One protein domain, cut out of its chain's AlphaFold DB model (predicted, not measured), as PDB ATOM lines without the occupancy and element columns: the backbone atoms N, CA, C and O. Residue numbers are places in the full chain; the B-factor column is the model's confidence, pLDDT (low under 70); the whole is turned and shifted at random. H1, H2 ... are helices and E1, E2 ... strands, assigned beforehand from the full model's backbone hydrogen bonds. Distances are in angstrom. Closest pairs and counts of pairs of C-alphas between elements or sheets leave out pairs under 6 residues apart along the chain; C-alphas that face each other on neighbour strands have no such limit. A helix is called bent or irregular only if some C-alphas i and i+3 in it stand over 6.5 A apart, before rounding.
ATOM      1  N   SER A  50      30.094  18.107  -5.330       84.50
ATOM      2  CA  SER A  50      31.097  19.030  -5.882       84.50
ATOM      3  C   SER A  50      30.900  19.357  -7.371       84.50
ATOM      4  O   SER A  50      31.408  20.383  -7.833       84.50
ATOM      5  N   ASN A  51      30.141  18.534  -8.105       87.62
ATOM      6  CA  ASN A  51      29.774  18.787  -9.501       87.62
ATOM      7  C   ASN A  51      28.599  19.767  -9.649       87.62
ATOM      8  O   ASN A  51      28.329  20.202 -10.765       87.62
ATOM      9  N   TRP A  52      27.904  20.095  -8.557       90.06
ATOM     10  CA  TRP A  52      26.763  21.006  -8.547       90.06
ATOM     11  C   TRP A  52      27.193  22.382  -8.035       90.06
ATOM     12  O   TRP A  52      27.898  22.504  -7.029       90.06
ATOM     13  N   ARG A  53      26.806  23.433  -8.756       90.69
ATOM     14  CA  ARG A  53      27.117  24.836  -8.434       90.69
ATOM     15  C   ARG A  53      25.931  25.726  -8.773       90.69
ATOM     16  O   ARG A  53      25.054  25.280  -9.505       90.69
ATOM     17  N   SER A  54      25.922  26.963  -8.276       91.88
ATOM     18  CA  SER A  54      24.933  27.958  -8.706       91.88
ATOM     19  C   SER A  54      24.867  28.021 -10.234       91.88
ATOM     20  O   SER A  54      25.903  28.009 -10.907       91.88
ATOM     21  N   CYS A  55      23.652  28.051 -10.773       94.81
ATOM     22  CA  CYS A  55      23.428  28.297 -12.191       94.81
ATOM     23  C   CYS A  55      23.608  29.772 -12.573       94.81
ATOM     24  O   CYS A  55      23.648  30.071 -13.760       94.81
ATOM     25  N   GLN A  56      23.723  30.694 -11.614       95.62
ATOM     26  CA  GLN A  56      23.991  32.093 -11.922       95.62
ATOM     27  C   GLN A  56      25.465  32.285 -12.301       95.62
ATOM     28  O   GLN A  56      26.357  32.179 -11.460       95.62
ATOM     29  N   VAL A  57      25.723  32.581 -13.575       95.19
ATOM     30  CA  VAL A  57      27.070  32.828 -14.123       95.19
ATOM     31  C   VAL A  57      27.314  34.293 -14.486       95.19
ATOM     32  O   VAL A  57      28.451  34.670 -14.763       95.19
ATOM     33  N   ALA A  58      26.267  35.121 -14.480       94.81
ATOM     34  CA  ALA A  58      26.357  36.568 -14.649       94.81
ATOM     35  C   ALA A  58      25.237  37.281 -13.860       94.81
ATOM     36  O   ALA A  58      24.294  36.625 -13.404       94.81
ATOM     37  N   PRO A  59      25.319  38.612 -13.674       95.69
ATOM     38  CA  PRO A  59      24.245  39.386 -13.058       95.69
ATOM     39  C   PRO A  59      22.924  39.262 -13.826       95.69
ATOM     40  O   PRO A  59      22.918  39.132 -15.053       95.69
ATOM     41  N   LEU A  60      21.813  39.327 -13.092       95.38
ATOM     42  CA  LEU A  60      20.483  39.459 -13.682       95.38
ATOM     43  C   LEU A  60      20.304  40.866 -14.261       95.38
ATOM     44  O   LEU A  60      20.868  41.832 -13.752       95.38
ATOM     45  N   SER A  61      19.522  40.952 -15.329       95.94
ATOM     46  CA  SER A  61      19.139  42.211 -15.966       95.94
ATOM     47  C   SER A  61      18.011  42.906 -15.202       95.94
ATOM     48  O   SER A  61      17.248  42.257 -14.480       95.94
ATOM     49  N   ASP A  62      17.849  44.213 -15.395       95.12
ATOM     50  CA  ASP A  62      16.704  44.943 -14.839       95.12
ATOM     51  C   ASP A  62      15.419  44.661 -15.640       95.12
ATOM     52  O   ASP A  62      14.317  44.682 -15.094       95.12
ATOM     53  N   GLU A  63      15.555  44.329 -16.927       93.50
ATOM     54  CA  GLU A  63      14.446  44.048 -17.843       93.50
ATOM     55  C   GLU A  63      13.804  42.673 -17.612       93.50
ATOM     56  O   GLU A  63      12.607  42.486 -17.834       93.50
ATOM     57  N   GLY A  64      14.602  41.694 -17.184       91.88
ATOM     58  CA  GLY A  64      14.163  40.322 -16.981       91.88
ATOM     59  C   GLY A  64      13.828  39.555 -18.264       91.88
ATOM     60  O   GLY A  64      14.196  39.923 -19.384       91.88
ATOM     61  N   GLY A  65      13.148  38.419 -18.097       91.75
ATOM     62  CA  GLY A  65      12.707  37.576 -19.207       91.75
ATOM     63  C   GLY A  65      13.869  37.116 -20.090       91.75
ATOM     64  O   GLY A  65      14.826  36.506 -19.619       91.75
ATOM     65  N   ALA A  66      13.801  37.408 -21.391       94.75
ATOM     66  CA  ALA A  66      14.807  36.938 -22.340       94.75
ATOM     67  C   ALA A  66      16.213  37.523 -22.095       94.75
ATOM     68  O   ALA A  66      17.204  36.893 -22.471       94.75
ATOM     69  N   ALA A  67      16.317  38.699 -21.469       95.62
ATOM     70  CA  ALA A  67      17.604  39.322 -21.169       95.62
ATOM     71  C   ALA A  67      18.417  38.507 -20.141       95.62
ATOM     72  O   ALA A  67      19.644  38.420 -20.250       95.62
ATOM     73  N   ASP A  68      17.736  37.805 -19.230       97.56
ATOM     74  CA  ASP A  68      18.364  36.986 -18.188       97.56
ATOM     75  C   ASP A  68      18.956  35.675 -18.709       97.56
ATOM     76  O   ASP A  68      19.706  35.012 -17.997       97.56
ATOM     77  N   TRP A  69      18.734  35.306 -19.973       97.06
ATOM     78  CA  TRP A  69      19.411  34.144 -20.558       97.06
ATOM     79  C   TRP A  69      20.937  34.270 -20.571       97.06
ATOM     80  O   TRP A  69      21.625  33.265 -20.753       97.06
ATOM     81  N   LYS A  70      21.481  35.482 -20.411       96.38
ATOM     82  CA  LYS A  70      22.922  35.720 -20.235       96.38
ATOM     83  C   LYS A  70      23.414  35.401 -18.818       96.38
ATOM     84  O   LYS A  70      24.609  35.197 -18.640       96.38
ATOM     85  N   ALA A  71      22.512  35.345 -17.837       97.06
ATOM     86  CA  ALA A  71      22.817  35.053 -16.439       97.06
ATOM     87  C   ALA A  71      22.956  33.553 -16.145       97.06
ATOM     88  O   ALA A  71      23.400  33.199 -15.056       97.06
ATOM     89  N   VAL A  72      22.626  32.677 -17.099       97.62
ATOM     90  CA  VAL A  72      22.679  31.214 -16.953       97.62
ATOM     91  C   VAL A  72      23.523  30.564 -18.058       97.62
ATOM     92  O   VAL A  72      23.670  31.146 -19.137       97.62
ATOM     93  N   PRO A  73      24.089  29.360 -17.841       97.44
ATOM     94  CA  PRO A  73      24.886  28.678 -18.851       97.44
ATOM     95  C   PRO A  73      24.102  28.417 -20.136       97.44
ATOM     96  O   PRO A  73      22.960  27.965 -20.097       97.44
ATOM     97  N   GLU A  74      24.740  28.613 -21.287       97.19
ATOM     98  CA  GLU A  74      24.085  28.479 -22.592       97.19
ATOM     99  C   GLU A  74      23.469  27.091 -22.823       97.19
ATOM    100  O   GLU A  74      22.368  26.992 -23.360       97.19
ATOM    101  N   TRP A  75      24.123  26.026 -22.345       96.69
ATOM    102  CA  TRP A  75      23.633  24.650 -22.486       96.69
ATOM    103  C   TRP A  75      22.269  24.418 -21.819       96.69
ATOM    104  O   TRP A  75      21.554  23.498 -22.199       96.69
ATOM    105  N   THR A  76      21.860  25.262 -20.869       96.88
ATOM    106  CA  THR A  76      20.551  25.151 -20.197       96.88
ATOM    107  C   THR A  76      19.382  25.557 -21.100       96.88
ATOM    108  O   THR A  76      18.234  25.247 -20.794       96.88
ATOM    109  N   ARG A  77      19.669  26.207 -22.239       95.19
ATOM    110  CA  ARG A  77      18.687  26.577 -23.273       95.19
ATOM    111  C   ARG A  77      18.229  25.388 -24.116       95.19
ATOM    112  O   ARG A  77      17.333  25.545 -24.944       95.19
ATOM    113  N   ASP A  78      18.856  24.223 -23.952       95.69
ATOM    114  CA  ASP A  78      18.424  22.997 -24.616       95.69
ATOM    115  C   ASP A  78      16.956  22.702 -24.269       95.69
ATOM    116  O   ASP A  78      16.555  22.757 -23.105       95.69
ATOM    117  N   LYS A  79      16.149  22.357 -25.278       93.75
ATOM    118  CA  LYS A  79      14.719  22.042 -25.121       93.75
ATOM    119  C   LYS A  79      14.467  20.829 -24.224       93.75
ATOM    120  O   LYS A  79      13.356  20.676 -23.725       93.75
ATOM    121  N   ALA A  80      15.464  19.969 -24.032       92.69
ATOM    122  CA  ALA A  80      15.409  18.859 -23.092       92.69
ATOM    123  C   ALA A  80      15.612  19.300 -21.631       92.69
ATOM    124  O   ALA A  80      15.262  18.553 -20.725       92.69
ATOM    125  N   ILE A  81      16.175  20.489 -21.395       92.56
ATOM    126  CA  ILE A  81      16.570  20.976 -20.065       92.56
ATOM    127  C   ILE A  81      15.674  22.129 -19.617       92.56
ATOM    128  O   ILE A  81      15.220  22.166 -18.474       92.56
ATOM    129  N   SER A  82      15.380  23.058 -20.521       93.38
ATOM    130  CA  SER A  82      14.649  24.278 -20.206       93.38
ATOM    131  C   SER A  82      13.261  24.098 -19.568       93.38
ATOM    132  O   SER A  82      12.881  24.928 -18.734       93.38
ATOM    133  N   PRO A  83      12.515  23.000 -19.825       94.00
ATOM    134  CA  PRO A  83      11.267  22.727 -19.116       94.00
ATOM    135  C   PRO A  83      11.421  22.513 -17.601       94.00
ATOM    136  O   PRO A  83      10.488  22.825 -16.866       94.00
ATOM    137  N   TYR A  84      12.577  22.044 -17.106       89.81
ATOM    138  CA  TYR A  84      12.790  21.791 -15.667       89.81
ATOM    139  C   TYR A  84      12.774  23.062 -14.809       89.81
ATOM    140  O   TYR A  84      12.606  22.985 -13.595       89.81
ATOM    141  N   PHE A  85      12.937  24.226 -15.434       93.12
ATOM    142  CA  PHE A  85      12.875  25.533 -14.785       93.12
ATOM    143  C   PHE A  85      11.836  26.448 -15.438       93.12
ATOM    144  O   PHE A  85      11.961  27.668 -15.413       93.12
ATOM    145  N   LEU A  86      10.795  25.855 -16.033       94.12
ATOM    146  CA  LEU A  86       9.667  26.572 -16.634       94.12
ATOM    147  C   LEU A  86      10.070  27.548 -17.756       94.12
ATOM    148  O   LEU A  86       9.359  28.516 -18.007       94.12
ATOM    149  N   ASN A  87      11.192  27.297 -18.446       95.69
ATOM    150  CA  ASN A  87      11.783  28.228 -19.417       95.69
ATOM    151  C   ASN A  87      12.100  29.627 -18.844       95.69
ATOM    152  O   ASN A  87      12.269  30.572 -19.612       95.69
ATOM    153  N   ASP A  88      12.205  29.766 -17.521       96.12
ATOM    154  CA  ASP A  88      12.514  31.032 -16.866       96.12
ATOM    155  C   ASP A  88      13.997  31.090 -16.435       96.12
ATOM    156  O   ASP A  88      14.377  30.509 -15.411       96.12
ATOM    157  N   PRO A  89      14.868  31.792 -17.184       96.50
ATOM    158  CA  PRO A  89      16.274  31.921 -16.809       96.50
ATOM    159  C   PRO A  89      16.473  32.615 -15.455       96.50
ATOM    160  O   PRO A  89      17.476  32.348 -14.794       96.50
ATOM    161  N   ARG A  90      15.532  33.456 -14.998       95.75
ATOM    162  CA  ARG A  90      15.613  34.098 -13.679       95.75
ATOM    163  C   ARG A  90      15.363  33.093 -12.562       95.75
ATOM    164  O   ARG A  90      16.108  33.082 -11.583       95.75
ATOM    165  N   ALA A  91      14.371  32.218 -12.727       94.69
ATOM    166  CA  ALA A  91      14.139  31.097 -11.820       94.69
ATOM    167  C   ALA A  91      15.388  30.215 -11.697       94.69
ATOM    168  O   ALA A  91      15.826  29.899 -10.589       94.69
ATOM    169  N   LEU A  92      15.995  29.864 -12.834       95.69
ATOM    170  CA  LEU A  92      17.206  29.052 -12.852       95.69
ATOM    171  C   LEU A  92      18.401  29.773 -12.216       95.69
ATOM    172  O   LEU A  92      19.132  29.154 -11.455       95.69
ATOM    173  N   ALA A  93      18.610  31.061 -12.486       94.94
ATOM    174  CA  ALA A  93      19.704  31.816 -11.878       94.94
ATOM    175  C   ALA A  93      19.565  31.897 -10.347       94.94
ATOM    176  O   ALA A  93      20.517  31.606  -9.629       94.94
ATOM    177  N   ASN A  94      18.376  32.237  -9.845       92.19
ATOM    178  CA  ASN A  94      18.158  32.466  -8.414       92.19
ATOM    179  C   ASN A  94      18.087  31.179  -7.585       92.19
ATOM    180  O   ASN A  94      18.474  31.171  -6.417       92.19
ATOM    181  N   HIS A  95      17.557  30.099  -8.163       92.00
ATOM    182  CA  HIS A  95      17.208  28.888  -7.413       92.00
ATOM    183  C   HIS A  95      17.865  27.623  -7.963       92.00
ATOM    184  O   HIS A  95      17.708  26.546  -7.389       92.00
ATOM    185  N   GLY A  96      18.576  27.721  -9.082       93.06
ATOM    186  CA  GLY A  96      19.115  26.576  -9.793       93.06
ATOM    187  C   GLY A  96      20.495  26.141  -9.330       93.06
ATOM    188  O   GLY A  96      21.412  26.945  -9.147       93.06
ATOM    189  N   LEU A  97      20.663  24.825  -9.255       93.38
ATOM    190  CA  LEU A  97      21.955  24.163  -9.204       93.38
ATOM    191  C   LEU A  97      22.227  23.454 -10.526       93.38
ATOM    192  O   LEU A  97      21.427  22.651 -11.006       93.38
ATOM    193  N   CYS A  98      23.393  23.741 -11.088       93.31
ATOM    194  CA  CYS A  98      23.830  23.294 -12.393       93.31
ATOM    195  C   CYS A  98      24.961  22.279 -12.257       93.31
ATOM    196  O   CYS A  98      25.947  22.506 -11.552       93.31
ATOM    197  N   ASN A  99      24.840  21.184 -13.003       93.38
ATOM    198  CA  ASN A  99      25.891  20.204 -13.205       93.38
ATOM    199  C   ASN A  99      26.328  20.224 -14.669       93.38
ATOM    200  O   ASN A  99      25.740  19.556 -15.520       93.38
ATOM    201  N   ALA A 100      27.381  20.990 -14.955       91.50
ATOM    202  CA  ALA A 100      27.889  21.165 -16.313       91.50
ATOM    203  C   ALA A 100      28.462  19.870 -16.917       91.50
ATOM    204  O   ALA A 100      28.449  19.708 -18.128       91.50
ATOM    205  N   LYS A 101      28.934  18.921 -16.096       88.81
ATOM    206  CA  LYS A 101      29.493  17.653 -16.594       88.81
ATOM    207  C   LYS A 101      28.427  16.766 -17.238       88.81
ATOM    208  O   LYS A 101      28.717  16.064 -18.199       88.81
ATOM    209  N   PHE A 102      27.219  16.775 -16.678       89.31
ATOM    210  CA  PHE A 102      26.122  15.905 -17.110       89.31
ATOM    211  C   PHE A 102      24.936  16.668 -17.709       89.31
ATOM    212  O   PHE A 102      23.913  16.050 -17.980       89.31
ATOM    213  N   HIS A 103      25.061  17.990 -17.880       92.19
ATOM    214  CA  HIS A 103      23.989  18.891 -18.318       92.19
ATOM    215  C   HIS A 103      22.678  18.667 -17.550       92.19
ATOM    216  O   HIS A 103      21.609  18.490 -18.130       92.19
ATOM    217  N   ARG A 104      22.770  18.648 -16.215       91.00
ATOM    218  CA  ARG A 104      21.605  18.517 -15.328       91.00
ATOM    219  C   ARG A 104      21.375  19.798 -14.546       91.00
ATOM    220  O   ARG A 104      22.330  20.475 -14.163       91.00
ATOM    221  N   VAL A 105      20.107  20.079 -14.276       93.00
ATOM    222  CA  VAL A 105      19.657  21.193 -13.442       93.00
ATOM    223  C   VAL A 105      18.739  20.670 -12.344       93.00
ATOM    224  O   VAL A 105      18.016  19.697 -12.548       93.00
ATOM    225  N   VAL A 106      18.775  21.312 -11.183       92.06
ATOM    226  CA  VAL A 106      17.806  21.129 -10.096       92.06
ATOM    227  C   VAL A 106      17.384  22.510  -9.627       92.06
ATOM    228  O   VAL A 106      18.240  23.378  -9.477       92.06
ATOM    229  N   ILE A 107      16.089  22.712  -9.392       91.25
ATOM    230  CA  ILE A 107      15.566  23.960  -8.837       91.25
ATOM    231  C   ILE A 107      15.241  23.770  -7.357       91.25
ATOM    232  O   ILE A 107      14.421  22.932  -6.993       91.25
ATOM    233  N   CYS A 108      15.879  24.579  -6.521       88.94
ATOM    234  CA  CYS A 108      15.721  24.601  -5.073       88.94
ATOM    235  C   CYS A 108      14.817  25.774  -4.669       88.94
ATOM    236  O   CYS A 108      15.282  26.776  -4.120       88.94
ATOM    237  N   TRP A 109      13.526  25.675  -5.000       84.81
ATOM    238  CA  TRP A 109      12.522  26.689  -4.652       84.81
ATOM    239  C   TRP A 109      12.381  26.875  -3.136       84.81
ATOM    240  O   TRP A 109      12.612  25.923  -2.394       84.81
ATOM    241  N   PRO A 110      11.958  28.053  -2.646       78.38
ATOM    242  CA  PRO A 110      11.593  28.220  -1.239       78.38
ATOM    243  C   PRO A 110      10.656  27.094  -0.760       78.38
ATOM    244  O   PRO A 110       9.685  26.781  -1.445       78.38
ATOM    245  N   GLY A 111      10.973  26.477   0.383       74.38
ATOM    246  CA  GLY A 111      10.252  25.314   0.919       74.38
ATOM    247  C   GLY A 111      10.733  23.949   0.407       74.38
ATOM    248  O   GLY A 111      10.128  22.931   0.728       74.38
ATOM    249  N   TRP A 112      11.814  23.877  -0.386       78.38
ATOM    250  CA  TRP A 112      12.375  22.593  -0.836       78.38
ATOM    251  C   TRP A 112      12.839  21.695   0.331       78.38
ATOM    252  O   TRP A 112      12.864  20.475   0.184       78.38
ATOM    253  N   ASP A 113      13.182  22.277   1.483       74.50
ATOM    254  CA  ASP A 113      13.556  21.597   2.731       74.50
ATOM    255  C   ASP A 113      12.380  20.867   3.406       74.50
ATOM    256  O   ASP A 113      12.583  19.997   4.256       74.50
ATOM    257  N   GLU A 114      11.159  21.159   2.966       78.88
ATOM    258  CA  GLU A 114       9.938  20.433   3.320       78.88
ATOM    259  C   GLU A 114       9.580  19.342   2.289       78.88
ATOM    260  O   GLU A 114       8.598  18.618   2.457       78.88
ATOM    261  N   GLY A 115      10.375  19.204   1.220       75.25
ATOM    262  CA  GLY A 115      10.199  18.187   0.188       75.25
ATOM    263  C   GLY A 115      10.502  16.761   0.663       75.25
ATOM    264  O   GLY A 115      10.965  16.517   1.780       75.25
ATOM    265  N   ASN A 116      10.264  15.786  -0.218       82.62
ATOM    266  CA  ASN A 116      10.595  14.391   0.059       82.62
ATOM    267  C   ASN A 116      12.116  14.222   0.206       82.62
ATOM    268  O   ASN A 116      12.874  14.403  -0.748       82.62
ATOM    269  N   LYS A 117      12.552  13.829   1.407       82.94
ATOM    270  CA  LYS A 117      13.972  13.752   1.777       82.94
ATOM    271  C   LYS A 117      14.756  12.677   1.029       82.94
ATOM    272  O   LYS A 117      15.981  12.758   0.971       82.94
ATOM    273  N   ASP A 118      14.049  11.715   0.445       81.31
ATOM    274  CA  ASP A 118      14.634  10.623  -0.331       81.31
ATOM    275  C   ASP A 118      14.822  10.994  -1.814       81.31
ATOM    276  O   ASP A 118      15.437  10.247  -2.577       81.31
ATOM    277  N   GLU A 119      14.319  12.152  -2.251       82.88
ATOM    278  CA  GLU A 119      14.502  12.612  -3.624       82.88
ATOM    279  C   GLU A 119      15.902  13.187  -3.866       82.88
ATOM    280  O   GLU A 119      16.490  13.900  -3.052       82.88
ATOM    281  N   CYS A 120      16.422  12.959  -5.070       83.56
ATOM    282  CA  CYS A 120      17.694  13.526  -5.514       83.56
ATOM    283  C   CYS A 120      17.753  15.038  -5.413       83.56
ATOM    284  O   CYS A 120      18.777  15.592  -5.021       83.56
ATOM    285  N   SER A 121      16.677  15.693  -5.844       84.94
ATOM    286  CA  SER A 121      16.514  17.141  -5.784       84.94
ATOM    287  C   SER A 121      16.741  17.623  -4.357       84.94
ATOM    288  O   SER A 121      17.552  18.521  -4.155       84.94
ATOM    289  N   TYR A 122      16.129  16.958  -3.374       85.44
ATOM    290  CA  TYR A 122      16.321  17.254  -1.959       85.44
ATOM    291  C   TYR A 122      17.780  17.072  -1.532       85.44
ATOM    292  O   TYR A 122      18.369  17.989  -0.966       85.44
ATOM    293  N   ILE A 123      18.403  15.932  -1.845       85.69
ATOM    294  CA  ILE A 123      19.803  15.660  -1.471       85.69
ATOM    295  C   ILE A 123      20.753  16.708  -2.076       85.69
ATOM    296  O   ILE A 123      21.659  17.195  -1.398       85.69
ATOM    297  N   ILE A 124      20.543  17.082  -3.341       88.31
ATOM    298  CA  ILE A 124      21.353  18.076  -4.060       88.31
ATOM    299  C   ILE A 124      21.147  19.476  -3.469       88.31
ATOM    300  O   ILE A 124      22.127  20.160  -3.168       88.31
ATOM    301  N   CYS A 125      19.896  19.893  -3.266       87.88
ATOM    302  CA  CYS A 125      19.564  21.192  -2.686       87.88
ATOM    303  C   CYS A 125      20.051  21.321  -1.236       87.88
ATOM    304  O   CYS A 125      20.592  22.364  -0.858       87.88
ATOM    305  N   ASN A 126      19.966  20.240  -0.456       84.12
ATOM    306  CA  ASN A 126      20.496  20.180   0.903       84.12
ATOM    307  C   ASN A 126      22.017  20.216   0.924       84.12
ATOM    308  O   ASN A 126      22.608  20.963   1.688       84.12
ATOM    309  N   GLY A 127      22.688  19.495   0.032       73.56
ATOM    310  CA  GLY A 127      24.140  19.592  -0.091       73.56
ATOM    311  C   GLY A 127      24.641  20.997  -0.460       73.56
ATOM    312  O   GLY A 127      25.784  21.337  -0.165       73.56
ATOM    313  N   ALA A 128      23.809  21.832  -1.089       69.50
ATOM    314  CA  ALA A 128      24.158  23.212  -1.417       69.50
ATOM    315  C   ALA A 128      23.927  24.208  -0.270       69.50
ATOM    316  O   ALA A 128      24.623  25.224  -0.227       69.50
ATOM    317  N   SER A 129      23.007  23.947   0.670       61.22
ATOM    318  CA  SER A 129      22.875  24.787   1.875       61.22
ATOM    319  C   SER A 129      24.168  24.774   2.700       61.22
ATOM    320  O   SER A 129      24.592  25.830   3.158       61.22
ATOM    321  N   TRP A 130      24.880  23.642   2.728       44.28
ATOM    322  CA  TRP A 130      26.207  23.503   3.348       44.28
ATOM    323  C   TRP A 130      27.278  24.446   2.777       44.28
ATOM    324  O   TRP A 130      28.246  24.750   3.464       44.28
ATOM    325  N   LYS A 131      27.145  24.915   1.525       50.16
ATOM    326  CA  LYS A 131      28.077  25.904   0.950       50.16
ATOM    327  C   LYS A 131      27.689  27.349   1.255       50.16
ATOM    328  O   LYS A 131      28.573  28.201   1.309       50.16
ATOM    329  N   ARG A 132      26.399  27.631   1.469       47.12
ATOM    330  CA  ARG A 132      25.909  28.992   1.745       47.12
ATOM    331  C   ARG A 132      26.350  29.525   3.114       47.12
ATOM    332  O   ARG A 132      26.437  30.735   3.266       47.12
ATOM    333  N   GLU A 133      26.716  28.664   4.064       46.62
ATOM    334  CA  GLU A 133      27.222  29.075   5.390       46.62
ATOM    335  C   GLU A 133      28.669  29.613   5.399       46.62
ATOM    336  O   GLU A 133      29.197  29.919   6.464       46.62
ATOM    337  N   SER A 134      29.328  29.778   4.244       43.25
ATOM    338  CA  SER A 134      30.725  30.256   4.188       43.25
ATOM    339  C   SER A 134      30.979  31.509   3.339       43.25
ATOM    340  O   SER A 134      32.127  31.917   3.197       43.25
TER     341      SER A 134
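This is residues 50 to 134 of the 137 residues of an uncharacterized protein of Rhizobium leguminosarum (UniProt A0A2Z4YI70). A small hairpin of two strands, E1 and E2, sits in the middle, with the longest helix, H5, packed on one side of it and a cluster of four short helices, H1 to H4, on the other; H1 lies farthest out. The stretch before H1 pairs briefly with E1 at residues 53 to 54. The printed part has 85 residues, with four helices, H1 to H4, then antiparallel strands E1 and E2, then H5. It is mostly helix by its named elements, which hold 42 residues, under half. The whole is compact, with a radius of gyration of the C-alphas of 12.6 A and spans of 35 by 28 by 22 A.

Start at C-alpha 50, at (31.097, 19.030, -5.882); residues 50 to 64 hold no named element. Find C-alpha 65 at (12.707, 37.576, -19.207), where H1 begins; it covers residues 65 to 70 over 10.4 A, and is neither bent nor irregular, but only just: C-alphas 67 and 70 are 6.5 A apart. Next come H2, residues 74 to 77, and H3, residues 82 to 85. H4, residues 89 to 95, spans 9.9 A and is followed at once by E1, residues 96 to 99, also 9.9 A. E2, residues 104 to 107, spans 10.4 A. H5, residues 120 to 132, runs 19.0 A to C-alpha 132 at (25.909, 28.992, 1.745).

Look first at the hairpin of E1 and E2, antiparallel at 163 degrees, where N 97 and O 106 are 2.8 A apart and N 106 and O 97 3.0 A, within hydrogen-bond range. Residues 53 to 54 pair antiparallel with residues 97 to 98 of E1. The closest C-alphas of E2 and H5, Val 106 and Ser 121, are 6.0 A apart; those of E2 and H4, His 95 and Ile 107, are 5.4 A apart. H3 is close to H4 but not clearly touching, with C-alphas 85 and 92 closest at 5.9 A. H1 touches H4, with the C-alphas of Trp 69 and Pro 89 closest at 5.4 A; their lines are about perpendicular, but only just, at 71 degrees. H2 is close to H3 but not clearly touching, with C-alphas 76 and 82 closest at 6.0 A. H4 and H5 are apart. In H4 every O i to N i+4 pair is within hydrogen-bond range, in H5 7 of 9 and in H1 0 of 2, where 3 of 3 O i to N i+3 pairs are; H2 and H3 are too short for an O i to N i+4 pair.

The C-alphas of Glu 63 and Asp 118 are the two farthest apart, at 37.7 A. The printed part has no cut. The link from E2 to H5, 12 residues, is long, and the other links between named elements are tight. The mean pLDDT of the printed part is 87.5; look for values under 70 at residues 128 to 134, of which 128 to 132 belong to H5.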